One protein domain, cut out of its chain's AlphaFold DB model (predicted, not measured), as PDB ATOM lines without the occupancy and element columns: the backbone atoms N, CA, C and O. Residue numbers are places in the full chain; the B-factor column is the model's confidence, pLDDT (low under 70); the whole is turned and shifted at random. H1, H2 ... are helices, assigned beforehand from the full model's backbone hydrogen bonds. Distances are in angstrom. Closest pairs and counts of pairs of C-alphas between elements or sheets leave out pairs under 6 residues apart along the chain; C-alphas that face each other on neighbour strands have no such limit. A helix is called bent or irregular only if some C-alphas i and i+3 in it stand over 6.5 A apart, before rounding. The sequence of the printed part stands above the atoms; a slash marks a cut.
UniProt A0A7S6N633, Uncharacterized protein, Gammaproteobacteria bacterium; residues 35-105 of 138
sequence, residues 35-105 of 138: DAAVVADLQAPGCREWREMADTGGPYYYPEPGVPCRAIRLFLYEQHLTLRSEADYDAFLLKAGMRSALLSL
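What this domain is: This is residues 35 to 105 of the 138 residues of an uncharacterized protein of Gammaproteobacteria bacterium (UniProt A0A7S6N633). One long helix, H4, reaches out of a small body as an arm, with its residues 93 to 105 sticking out free; the body holds three short helices, H1, H2 and H3, and the wide loop of residues 53 to 69. In the body H2 and H3 lie roughly side by side and run the same way, 12.5 A from centre to centre, while H1 is set crosswise to both near the ends where they begin. The printed part has 71 residues with four named helices, in the order H1, H2, H3, H4, and no named strand; the class is all helix. The whole is compact by its radius of gyration of the C-alphas, 12.7 A, yet elongated in outline, and the arm makes its length: the spans are 40 by 23 by 23 A.

Where its parts are: Start with H4, residues 86 to 105: find C-alpha 86 at (106.204, 116.364, 117.345), and from there the helix runs 28.2 A to C-alpha 105 at (90.895, 92.639, 118.235). Go back to C-alpha 36 at (111.126, 112.030, 125.514) for the beginning of H1, residues 36 to 43, 10.7 A long. H3, residues 70 to 79, measures 13.9 A. H2, residues 45 to 52, measures 11.8 A and is irregular, with C-alphas 46 and 49 standing 7.7 A apart.

How they stand to each other: From H4 look first to H1: the two are close but not clearly touching, their closest C-alphas being those of Val 39 and Glu 86, 6.3 A apart, and they run opposite ways at a steep tilt of 39 degrees. H4 is apart from H2 and from H3. H1 touches H3, about perpendicular at 79 degrees, with the closest C-alphas, those of Val 38 and Ala 71, 4.8 A apart. H1 and H2 only just touch, with 3 pairs of C-alphas within 8 A, and touch only at the corner; the closest are those of Asp 41 and Cys 47, 6.2 A apart, and the lines are about perpendicular at 89 degrees. H2 and H3 are close but not clearly touching, with the closest C-alphas, those of Trp 50 and Arg 73, 7.0 A apart; they run the same way at a shallow tilt of 13 degrees. In H1, H3 and H4 every O i to N i+4 pair is within hydrogen-bond range; in H2, 2 of 4 are.

The domain as a whole: The two C-alphas farthest apart are those of Gly 46 and Leu 105, at 41.6 A. The printed part has no cut. The link from H2 to H3, 17 residues, is long; that from H1 to H2 is tight, and that from H3 to H4 is short. Look at residues 56 to 59 for the pLDDT under 70; the mean of the printed part is 87.1.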
ATOM      1  N   ASP A  35     108.540 108.655 123.503       89.88
ATOM      2  CA  ASP A  35     109.940 108.759 123.921       89.88
ATOM      3  C   ASP A  35     110.363 110.232 124.019       89.88
ATOM      4  O   ASP A  35     110.448 110.955 123.023       89.88
ATOM      5  N   ALA A  36     110.668 110.673 125.241       89.38
ATOM      6  CA  ALA A  36     111.126 112.030 125.514       89.38
ATOM      7  C   ALA A  36     112.440 112.380 124.791       89.38
ATOM      8  O   ALA A  36     112.659 113.548 124.471       89.38
ATOM      9  N   ALA A  37     113.302 111.399 124.498       89.88
ATOM     10  CA  ALA A  37     114.543 111.635 123.765       89.88
ATOM     11  C   ALA A  37     114.280 111.989 122.294       89.88
ATOM     12  O   ALA A  37     114.941 112.875 121.752       89.88
ATOM     13  N   VAL A  38     113.286 111.356 121.659       89.50
ATOM     14  CA  VAL A  38     112.887 111.678 120.277       89.50
ATOM     15  C   VAL A  38     112.356 113.107 120.205       89.50
ATOM     16  O   VAL A  38     112.729 113.860 119.311       89.50
ATOM     17  N   VAL A  39     111.540 113.512 121.178       91.06
ATOM     18  CA  VAL A  39     110.968 114.866 121.227       91.06
ATOM     19  C   VAL A  39     112.032 115.924 121.491       91.06
ATOM     20  O   VAL A  39     112.048 116.959 120.823       91.06
ATOM     21  N   ALA A  40     112.969 115.649 122.402       90.06
ATOM     22  CA  ALA A  40     114.101 116.535 122.648       90.06
ATOM     23  C   ALA A  40     114.933 116.747 121.371       90.06
ATOM     24  O   ALA A  40     115.259 117.884 121.024       90.06
ATOM     25  N   ASP A  41     115.206 115.671 120.628       90.50
ATOM     26  CA  ASP A  41     115.907 115.744 119.346       90.50
ATOM     27  C   ASP A  41     115.076 116.481 118.272       90.50
ATOM     28  O   ASP A  41     115.642 117.189 117.439       90.50
ATOM     29  N   LEU A  42     113.739 116.384 118.289       89.38
ATOM     30  CA  LEU A  42     112.861 117.075 117.328       89.38
ATOM     31  C   LEU A  42     112.852 118.589 117.538       89.38
ATOM     32  O   LEU A  42     112.768 119.355 116.573       89.38
ATOM     33  N   GLN A  43     112.959 119.019 118.791       90.00
ATOM     34  CA  GLN A  43     113.012 120.428 119.168       90.00
ATOM     35  C   GLN A  43     114.433 121.010 119.056       90.00
ATOM     36  O   GLN A  43     114.597 122.229 118.959       90.00
ATOM     37  N   ALA A  44     115.469 120.166 119.004       90.38
ATOM     38  CA  ALA A  44     116.853 120.608 118.902       90.38
ATOM     39  C   ALA A  44     117.161 121.243 117.524       90.38
ATOM     40  O   ALA A  44     117.007 120.604 116.473       90.38
ATOM     41  N   PRO A  45     117.680 122.489 117.478       86.94
ATOM     42  CA  PRO A  45     118.013 123.149 116.214       86.94
ATOM     43  C   PRO A  45     119.148 122.432 115.468       86.94
ATOM     44  O   PRO A  45     119.130 122.376 114.241       86.94
ATOM     45  N   GLY A  46     120.084 121.813 116.197       88.19
ATOM     46  CA  GLY A  46     121.190 121.032 115.630       88.19
ATOM     47  C   GLY A  46     120.768 119.731 114.938       88.19
ATOM     48  O   GLY A  46     121.568 119.149 114.217       88.19
ATOM     49  N   CYS A  47     119.516 119.291 115.106       88.38
ATOM     50  CA  CYS A  47     118.988 118.063 114.506       88.38
ATOM     51  C   CYS A  47     118.115 118.314 113.271       88.38
ATOM     52  O   CYS A  47     117.445 117.405 112.783       88.38
ATOM     53  N   ARG A  48     118.096 119.548 112.753       87.88
ATOM     54  CA  ARG A  48     117.266 119.940 111.605       87.88
ATOM     55  C   ARG A  48     117.533 119.109 110.348       87.88
ATOM     56  O   ARG A  48     116.579 118.726 109.685       87.88
ATOM     57  N   GLU A  49     118.792 118.788 110.068       88.19
ATOM     58  CA  GLU A  49     119.175 117.979 108.902       88.19
ATOM     59  C   GLU A  49     118.448 116.626 108.883       88.19
ATOM     60  O   GLU A  49     117.889 116.235 107.865       88.19
ATOM     61  N   TRP A  50     118.350 115.961 110.037       86.19
ATOM     62  CA  TRP A  50     117.669 114.671 110.178       86.19
ATOM     63  C   TRP A  50     116.147 114.765 110.021       86.19
ATOM     64  O   TRP A  50     115.514 113.799 109.606       86.19
ATOM     65  N   ARG A  51     115.557 115.928 110.327       87.06
ATOM     66  CA  ARG A  51     114.122 116.193 110.136       87.06
ATOM     67  C   ARG A  51     113.768 116.469 108.677       87.06
ATOM     68  O   ARG A  51     112.646 116.209 108.262       87.06
ATOM     69  N   GLU A  52     114.703 117.020 107.911       86.06
ATOM     70  CA  GLU A  52     114.488 117.421 106.515       86.06
ATOM     71  C   GLU A  52     114.939 116.357 105.501       86.06
ATOM     72  O   GLU A  52     114.777 116.555 104.296       86.06
ATOM     73  N   MET A  53     115.459 115.214 105.964       82.81
ATOM     74  CA  MET A  53     115.776 114.082 105.093       82.81
ATOM     75  C   MET A  53     114.536 113.573 104.346       82.81
ATOM     76  O   MET A  53     113.395 113.727 104.784       82.81
ATOM     77  N   ALA A  54     114.763 112.961 103.183       78.19
ATOM     78  CA  ALA A  54     113.724 112.208 102.491       78.19
ATOM     79  C   ALA A  54     113.433 110.901 103.245       78.19
ATOM     80  O   ALA A  54     114.328 110.348 103.881       78.19
ATOM     81  N   ASP A  55     112.219 110.359 103.114       72.50
ATOM     82  CA  ASP A  55     111.815 109.115 103.799       72.50
ATOM     83  C   ASP A  55     112.698 107.904 103.446       72.50
ATOM     84  O   ASP A  55     112.803 106.953 104.211       72.50
ATOM     85  N   THR A  56     113.395 107.954 102.310       68.69
ATOM     86  CA  THR A  56     114.359 106.934 101.869       68.69
ATOM     87  C   THR A  56     115.811 107.233 102.259       68.69
ATOM     88  O   THR A  56     116.692 106.416 102.003       68.69
ATOM     89  N   GLY A  57     116.081 108.395 102.857       60.50
ATOM     90  CA  GLY A  57     117.417 108.926 103.148       60.50
ATOM     91  C   GLY A  57     117.970 108.566 104.527       60.50
ATOM     92  O   GLY A  57     118.787 109.311 105.055       60.50
ATOM     93  N   GLY A  58     117.505 107.471 105.136       64.88
ATOM     94  CA  GLY A  58     117.896 107.087 106.492       64.88
ATOM     95  C   GLY A  58     119.381 106.733 106.650       64.88
ATOM     96  O   GLY A  58     120.059 106.411 105.670       64.88
ATOM     97  N   PRO A  59     119.918 106.768 107.885       67.56
ATOM     98  CA  PRO A  59     121.290 106.356 108.131       67.56
ATOM     99  C   PRO A  59     121.468 104.879 107.753       67.56
ATOM    100  O   PRO A  59     120.681 104.026 108.149       67.56
ATOM    101  N   TYR A  60     122.537 104.562 107.019       70.81
ATOM    102  CA  TYR A  60     122.856 103.181 106.620       70.81
ATOM    103  C   TYR A  60     123.315 102.293 107.788       70.81
ATOM    104  O   TYR A  60     123.489 101.088 107.621       70.81
ATOM    105  N   TYR A  61     123.545 102.881 108.963       80.62
ATOM    106  CA  TYR A  61     124.105 102.213 110.129       80.62
ATOM    107  C   TYR A  61     123.389 102.635 111.412       80.62
ATOM    108  O   TYR A  61     122.876 103.751 111.530       80.62
ATOM    109  N   TYR A  62     123.396 101.723 112.383       85.44
ATOM    110  CA  TYR A  62     122.834 101.948 113.708       85.44
ATOM    111  C   TYR A  62     123.616 103.059 114.436       85.44
ATOM    112  O   TYR A  62     124.849 102.997 114.476       85.44
ATOM    113  N   PRO A  63     122.957 104.084 115.004       84.88
ATOM    114  CA  PRO A  63     123.655 105.193 115.644       84.88
ATOM    115  C   PRO A  63     124.309 104.761 116.964       84.88
ATOM    116  O   PRO A  63     123.652 104.241 117.871       84.88
ATOM    117  N   GLU A  64     125.612 105.023 117.084       85.94
ATOM    118  CA  GLU A  64     126.385 104.740 118.295       85.94
ATOM    119  C   GLU A  64     125.867 105.530 119.515       85.94
ATOM    120  O   GLU A  64     125.323 106.631 119.377       85.94
ATOM    121  N   PRO A  65     126.009 104.996 120.739       84.56
ATOM    122  CA  PRO A  65     125.682 105.746 121.946       84.56
ATOM    123  C   PRO A  65     126.557 107.005 122.069       84.56
ATOM    124  O   PRO A  65     127.761 106.962 121.846       84.56
ATOM    125  N   GLY A  66     125.948 108.133 122.450       81.38
ATOM    126  CA  GLY A  66     126.644 109.412 122.656       81.38
ATOM    127  C   GLY A  66     126.698 110.341 121.437       81.38
ATOM    128  O   GLY A  66     127.123 111.486 121.579       81.38
ATOM    129  N   VAL A  67     126.234 109.904 120.261       85.62
ATOM    130  CA  VAL A  67     126.124 110.790 119.088       85.62
ATOM    131  C   VAL A  67     124.970 111.792 119.244       85.62
ATOM    132  O   VAL A  67     123.942 111.452 119.837       85.62
ATOM    133  N   PRO A  68     125.088 113.016 118.696       85.88
ATOM    134  CA  PRO A  68     123.980 113.965 118.683       85.88
ATOM    135  C   PRO A  68     122.816 113.435 117.836       85.88
ATOM    136  O   PRO A  68     123.023 112.702 116.861       85.88
ATOM    137  N   CYS A  69     121.593 113.830 118.201       89.62
ATOM    138  CA  CYS A  69     120.359 113.466 117.495       89.62
ATOM    139  C   CYS A  69     120.115 111.949 117.421       89.62
ATOM    140  O   CYS A  69     119.546 111.440 116.449       89.62
ATOM    141  N   ARG A  70     120.626 111.194 118.403       90.31
ATOM    142  CA  ARG A  70     120.606 109.728 118.392       90.31
ATOM    143  C   ARG A  70     119.189 109.172 118.293       90.31
ATOM    144  O   ARG A  70     119.007 108.189 117.584       90.31
ATOM    145  N   ALA A  71     118.219 109.758 118.987       89.88
ATOM    146  CA  ALA A  71     116.872 109.210 119.071       89.88
ATOM    147  C   ALA A  71     116.136 109.334 117.730       89.88
ATOM    148  O   ALA A  71     115.582 108.345 117.255       89.88
ATOM    149  N   ILE A  72     116.226 110.485 117.048       89.06
ATOM    150  CA  ILE A  72     115.681 110.630 115.682       89.06
ATOM    151  C   ILE A  72     116.408 109.717 114.696       89.06
ATOM    152  O   ILE A  72     115.769 109.085 113.858       89.06
ATOM    153  N   ARG A  73     117.739 109.619 114.782       89.50
ATOM    154  CA  ARG A  73     118.519 108.745 113.891       89.50
ATOM    155  C   ARG A  73     118.148 107.280 114.069       89.50
ATOM    156  O   ARG A  73     118.054 106.554 113.085       89.50
ATOM    157  N   LEU A  74     117.937 106.859 115.313       89.94
ATOM    158  CA  LEU A  74     117.510 105.509 115.643       89.94
ATOM    159  C   LEU A  74     116.094 105.252 115.127       89.94
ATOM    160  O   LEU A  74     115.862 104.245 114.469       89.94
ATOM    161  N   PHE A  75     115.181 106.202 115.340       89.44
ATOM    162  CA  PHE A  75     113.825 106.131 114.806       89.44
ATOM    163  C   PHE A  75     113.826 105.986 113.279       89.44
ATOM    164  O   PHE A  75     113.165 105.105 112.738       89.44
ATOM    165  N   LEU A  76     114.612 106.805 112.580       87.69
ATOM    166  CA  LEU A  76     114.731 106.769 111.124       87.69
ATOM    167  C   LEU A  76     115.353 105.452 110.627       87.69
ATOM    168  O   LEU A  76     114.941 104.938 109.589       87.69
ATOM    169  N   TYR A  77     116.308 104.885 111.370       87.94
ATOM    170  CA  TYR A  77     116.903 103.577 111.076       87.94
ATOM    171  C   TYR A  77     115.896 102.429 111.232       87.94
ATOM    172  O   TYR A  77     115.825 101.561 110.370       87.94
ATOM    173  N   GLU A  78     115.119 102.420 112.317       87.75
ATOM    174  CA  GLU A  78     114.204 101.318 112.641       87.75
ATOM    175  C   GLU A  78     112.874 101.393 111.886       87.75
ATOM    176  O   GLU A  78     112.330 100.368 111.478       87.75
ATOM    177  N   GLN A  79     112.331 102.601 111.722       86.94
ATOM    178  CA  GLN A  79     111.005 102.814 111.138       86.94
ATOM    179  C   GLN A  79     111.059 103.192 109.658       86.94
ATOM    180  O   GLN A  79     110.023 103.136 108.998       86.94
ATOM    181  N   HIS A  80     112.232 103.570 109.132       85.38
ATOM    182  CA  HIS A  80     112.405 104.069 107.759       85.38
ATOM    183  C   HIS A  80     111.433 105.210 107.414       85.38
ATOM    184  O   HIS A  80     110.867 105.264 106.323       85.38
ATOM    185  N   LEU A  81     111.199 106.099 108.384       85.38
ATOM    186  CA  LEU A  81     110.283 107.232 108.279       85.38
ATOM    187  C   LEU A  81     110.911 108.476 108.891       85.38
ATOM    188  O   LEU A  81     111.538 108.403 109.951       85.38
ATOM    189  N   THR A  82     110.704 109.622 108.246       85.44
ATOM    190  CA  THR A  82     111.191 110.906 108.753       85.44
ATOM    191  C   THR A  82     110.155 111.562 109.659       85.44
ATOM    192  O   THR A  82     108.960 111.579 109.367       85.44
ATOM    193  N   LEU A  83     110.617 112.099 110.789       87.50
ATOM    194  CA  LEU A  83     109.797 112.879 111.714       87.50
ATOM    195  C   LEU A  83     110.180 114.349 111.572       87.50
ATOM    196  O   LEU A  83     111.309 114.728 111.887       87.50
ATOM    197  N   ARG A  84     109.253 115.186 111.093       87.88
ATOM    198  CA  ARG A  84     109.510 116.626 110.902       87.88
ATOM    199  C   ARG A  84     109.119 117.437 112.127       87.88
ATOM    200  O   ARG A  84     109.747 118.453 112.433       87.88
ATOM    201  N   SER A  85     108.087 116.980 112.824       90.62
ATOM    202  CA  SER A  85     107.505 117.636 113.985       90.62
ATOM    203  C   SER A  85     107.067 116.628 115.047       90.62
ATOM    204  O   SER A  85     106.936 115.434 114.787       90.62
ATOM    205  N   GLU A  86     106.804 117.135 116.250       90.44
ATOM    206  CA  GLU A  86     106.204 116.364 117.345       90.44
ATOM    207  C   GLU A  86     104.802 115.854 116.970       90.44
ATOM    208  O   GLU A  86     104.469 114.706 117.238       90.44
ATOM    209  N   ALA A  87     104.031 116.644 116.213       90.81
ATOM    210  CA  ALA A  87     102.724 116.225 115.710       90.81
ATOM    211  C   ALA A  87     102.808 115.017 114.754       90.81
ATOM    212  O   ALA A  87     101.926 114.155 114.769       90.81
ATOM    213  N   ASP A  88     103.869 114.921 113.943       89.69
ATOM    214  CA  ASP A  88     104.095 113.751 113.083       89.69
ATOM    215  C   ASP A  88     104.431 112.506 113.913       89.69
ATOM    216  O   ASP A  88     104.016 111.395 113.571       89.69
ATOM    217  N   TYR A  89     105.155 112.692 115.021       92.19
ATOM    218  CA  TYR A  89     105.488 111.617 115.947       92.19
ATOM    219  C   TYR A  89     104.243 111.098 116.673       92.19
ATOM    220  O   TYR A  89     103.997 109.891 116.672       92.19
ATOM    221  N   ASP A  90     103.386 111.990 117.169       92.69
ATOM    222  CA  ASP A  90     102.099 111.623 117.767       92.69
ATOM    223  C   ASP A  90     101.193 110.883 116.776       92.69
ATOM    224  O   ASP A  90     100.608 109.843 117.099       92.69
ATOM    225  N   ALA A  91     101.104 111.375 115.537       92.31
ATOM    226  CA  ALA A  91     100.337 110.724 114.482       92.31
ATOM    227  C   ALA A  91     100.882 109.323 114.162       92.31
ATOM    228  O   ALA A  91     100.101 108.382 113.963       92.31
ATOM    229  N   PHE A  92     102.208 109.156 114.143       92.06
ATOM    230  CA  PHE A  92     102.849 107.855 113.981       92.06
ATOM    231  C   PHE A  92     102.496 106.902 115.130       92.06
ATOM    232  O   PHE A  92     102.038 105.787 114.867       92.06
ATOM    233  N   LEU A  93     102.647 107.336 116.387       93.06
ATOM    234  CA  LEU A  93     102.344 106.519 117.566       93.06
ATOM    235  C   LEU A  93     100.873 106.099 117.584       93.06
ATOM    236  O   LEU A  93     100.562 104.930 117.813       93.06
ATOM    237  N   LEU A  94      99.965 107.023 117.263       93.69
ATOM    238  CA  LEU A  94      98.535 106.745 117.197       93.69
ATOM    239  C   LEU A  94      98.217 105.742 116.082       93.69
ATOM    240  O   LEU A  94      97.474 104.784 116.303       93.69
ATOM    241  N   LYS A  95      98.818 105.893 114.897       93.31
ATOM    242  CA  LYS A  95      98.656 104.944 113.787       93.31
ATOM    243  C   LYS A  95      99.201 103.557 114.134       93.31
ATOM    244  O   LYS A  95      98.542 102.557 113.840       93.31
ATOM    245  N   ALA A  96     100.376 103.481 114.756       91.19
ATOM    246  CA  ALA A  96     100.993 102.229 115.181       91.19
ATOM    247  C   ALA A  96     100.157 101.532 116.268       91.19
ATOM    248  O   ALA A  96      99.835 100.347 116.131       91.19
ATOM    249  N   GLY A  97      99.722 102.283 117.285       92.12
ATOM    250  CA  GLY A  97      98.847 101.805 118.355       92.12
ATOM    251  C   GLY A  97      97.505 101.301 117.827       92.12
ATOM    252  O   GLY A  97      97.119 100.168 118.110       92.12
ATOM    253  N   MET A  98      96.833 102.071 116.961       93.69
ATOM    254  CA  MET A  98      95.579 101.644 116.326       93.69
ATOM    255  C   MET A  98      95.750 100.389 115.470       93.69
ATOM    256  O   MET A  98      94.905  99.498 115.516       93.69
ATOM    257  N   ARG A  99      96.833 100.292 114.689       93.31
ATOM    258  CA  ARG A  99      97.108  99.104 113.871       93.31
ATOM    259  C   ARG A  99      97.272  97.867 114.749       93.31
ATOM    260  O   ARG A  99      96.676  96.836 114.446       93.31
ATOM    261  N   SER A 100      98.042  97.980 115.830       90.00
ATOM    262  CA  SER A 100      98.215  96.902 116.806       90.00
ATOM    263  C   SER A 100      96.877  96.512 117.440       90.00
ATOM    264  O   SER A 100      96.496  95.345 117.414       90.00
ATOM    265  N   ALA A 101      96.094  97.499 117.890       92.38
ATOM    266  CA  ALA A 101      94.788  97.278 118.500       92.38
ATOM    267  C   ALA A 101      93.814  96.556 117.558       92.38
ATOM    268  O   ALA A 101      93.171  95.585 117.957       92.38
ATOM    269  N   LEU A 102      93.733  96.985 116.295       94.62
ATOM    270  CA  LEU A 102      92.885  96.352 115.285       94.62
ATOM    271  C   LEU A 102      93.304  94.904 115.013       94.62
ATOM    272  O   LEU A 102      92.443  94.029 114.921       94.62
ATOM    273  N   LEU A 103      94.609  94.635 114.922       92.38
ATOM    274  CA  LEU A 103      95.124  93.275 114.759       92.38
ATOM    275  C   LEU A 103      94.785  92.401 115.971       92.38
ATOM    276  O   LEU A 103      94.246  91.308 115.796       92.38
ATOM    277  N   SER A 104      95.028  92.881 117.192       90.19
ATOM    278  CA  SER A 104      94.707  92.151 118.424       90.19
ATOM    279  C   SER A 104      93.211  91.863 118.558       90.19
ATOM    280  O   SER A 104      92.835  90.739 118.893       90.19
ATOM    281  N   LEU A 105      92.348  92.834 118.246       93.19
ATOM    282  CA  LEU A 105      90.895  92.639 118.235       93.19
ATOM    283  C   LEU A 105      90.457  91.650 117.148       93.19
ATOM    284  O   LEU A 105      89.585  90.818 117.395       93.19
TER     285      LEU A 105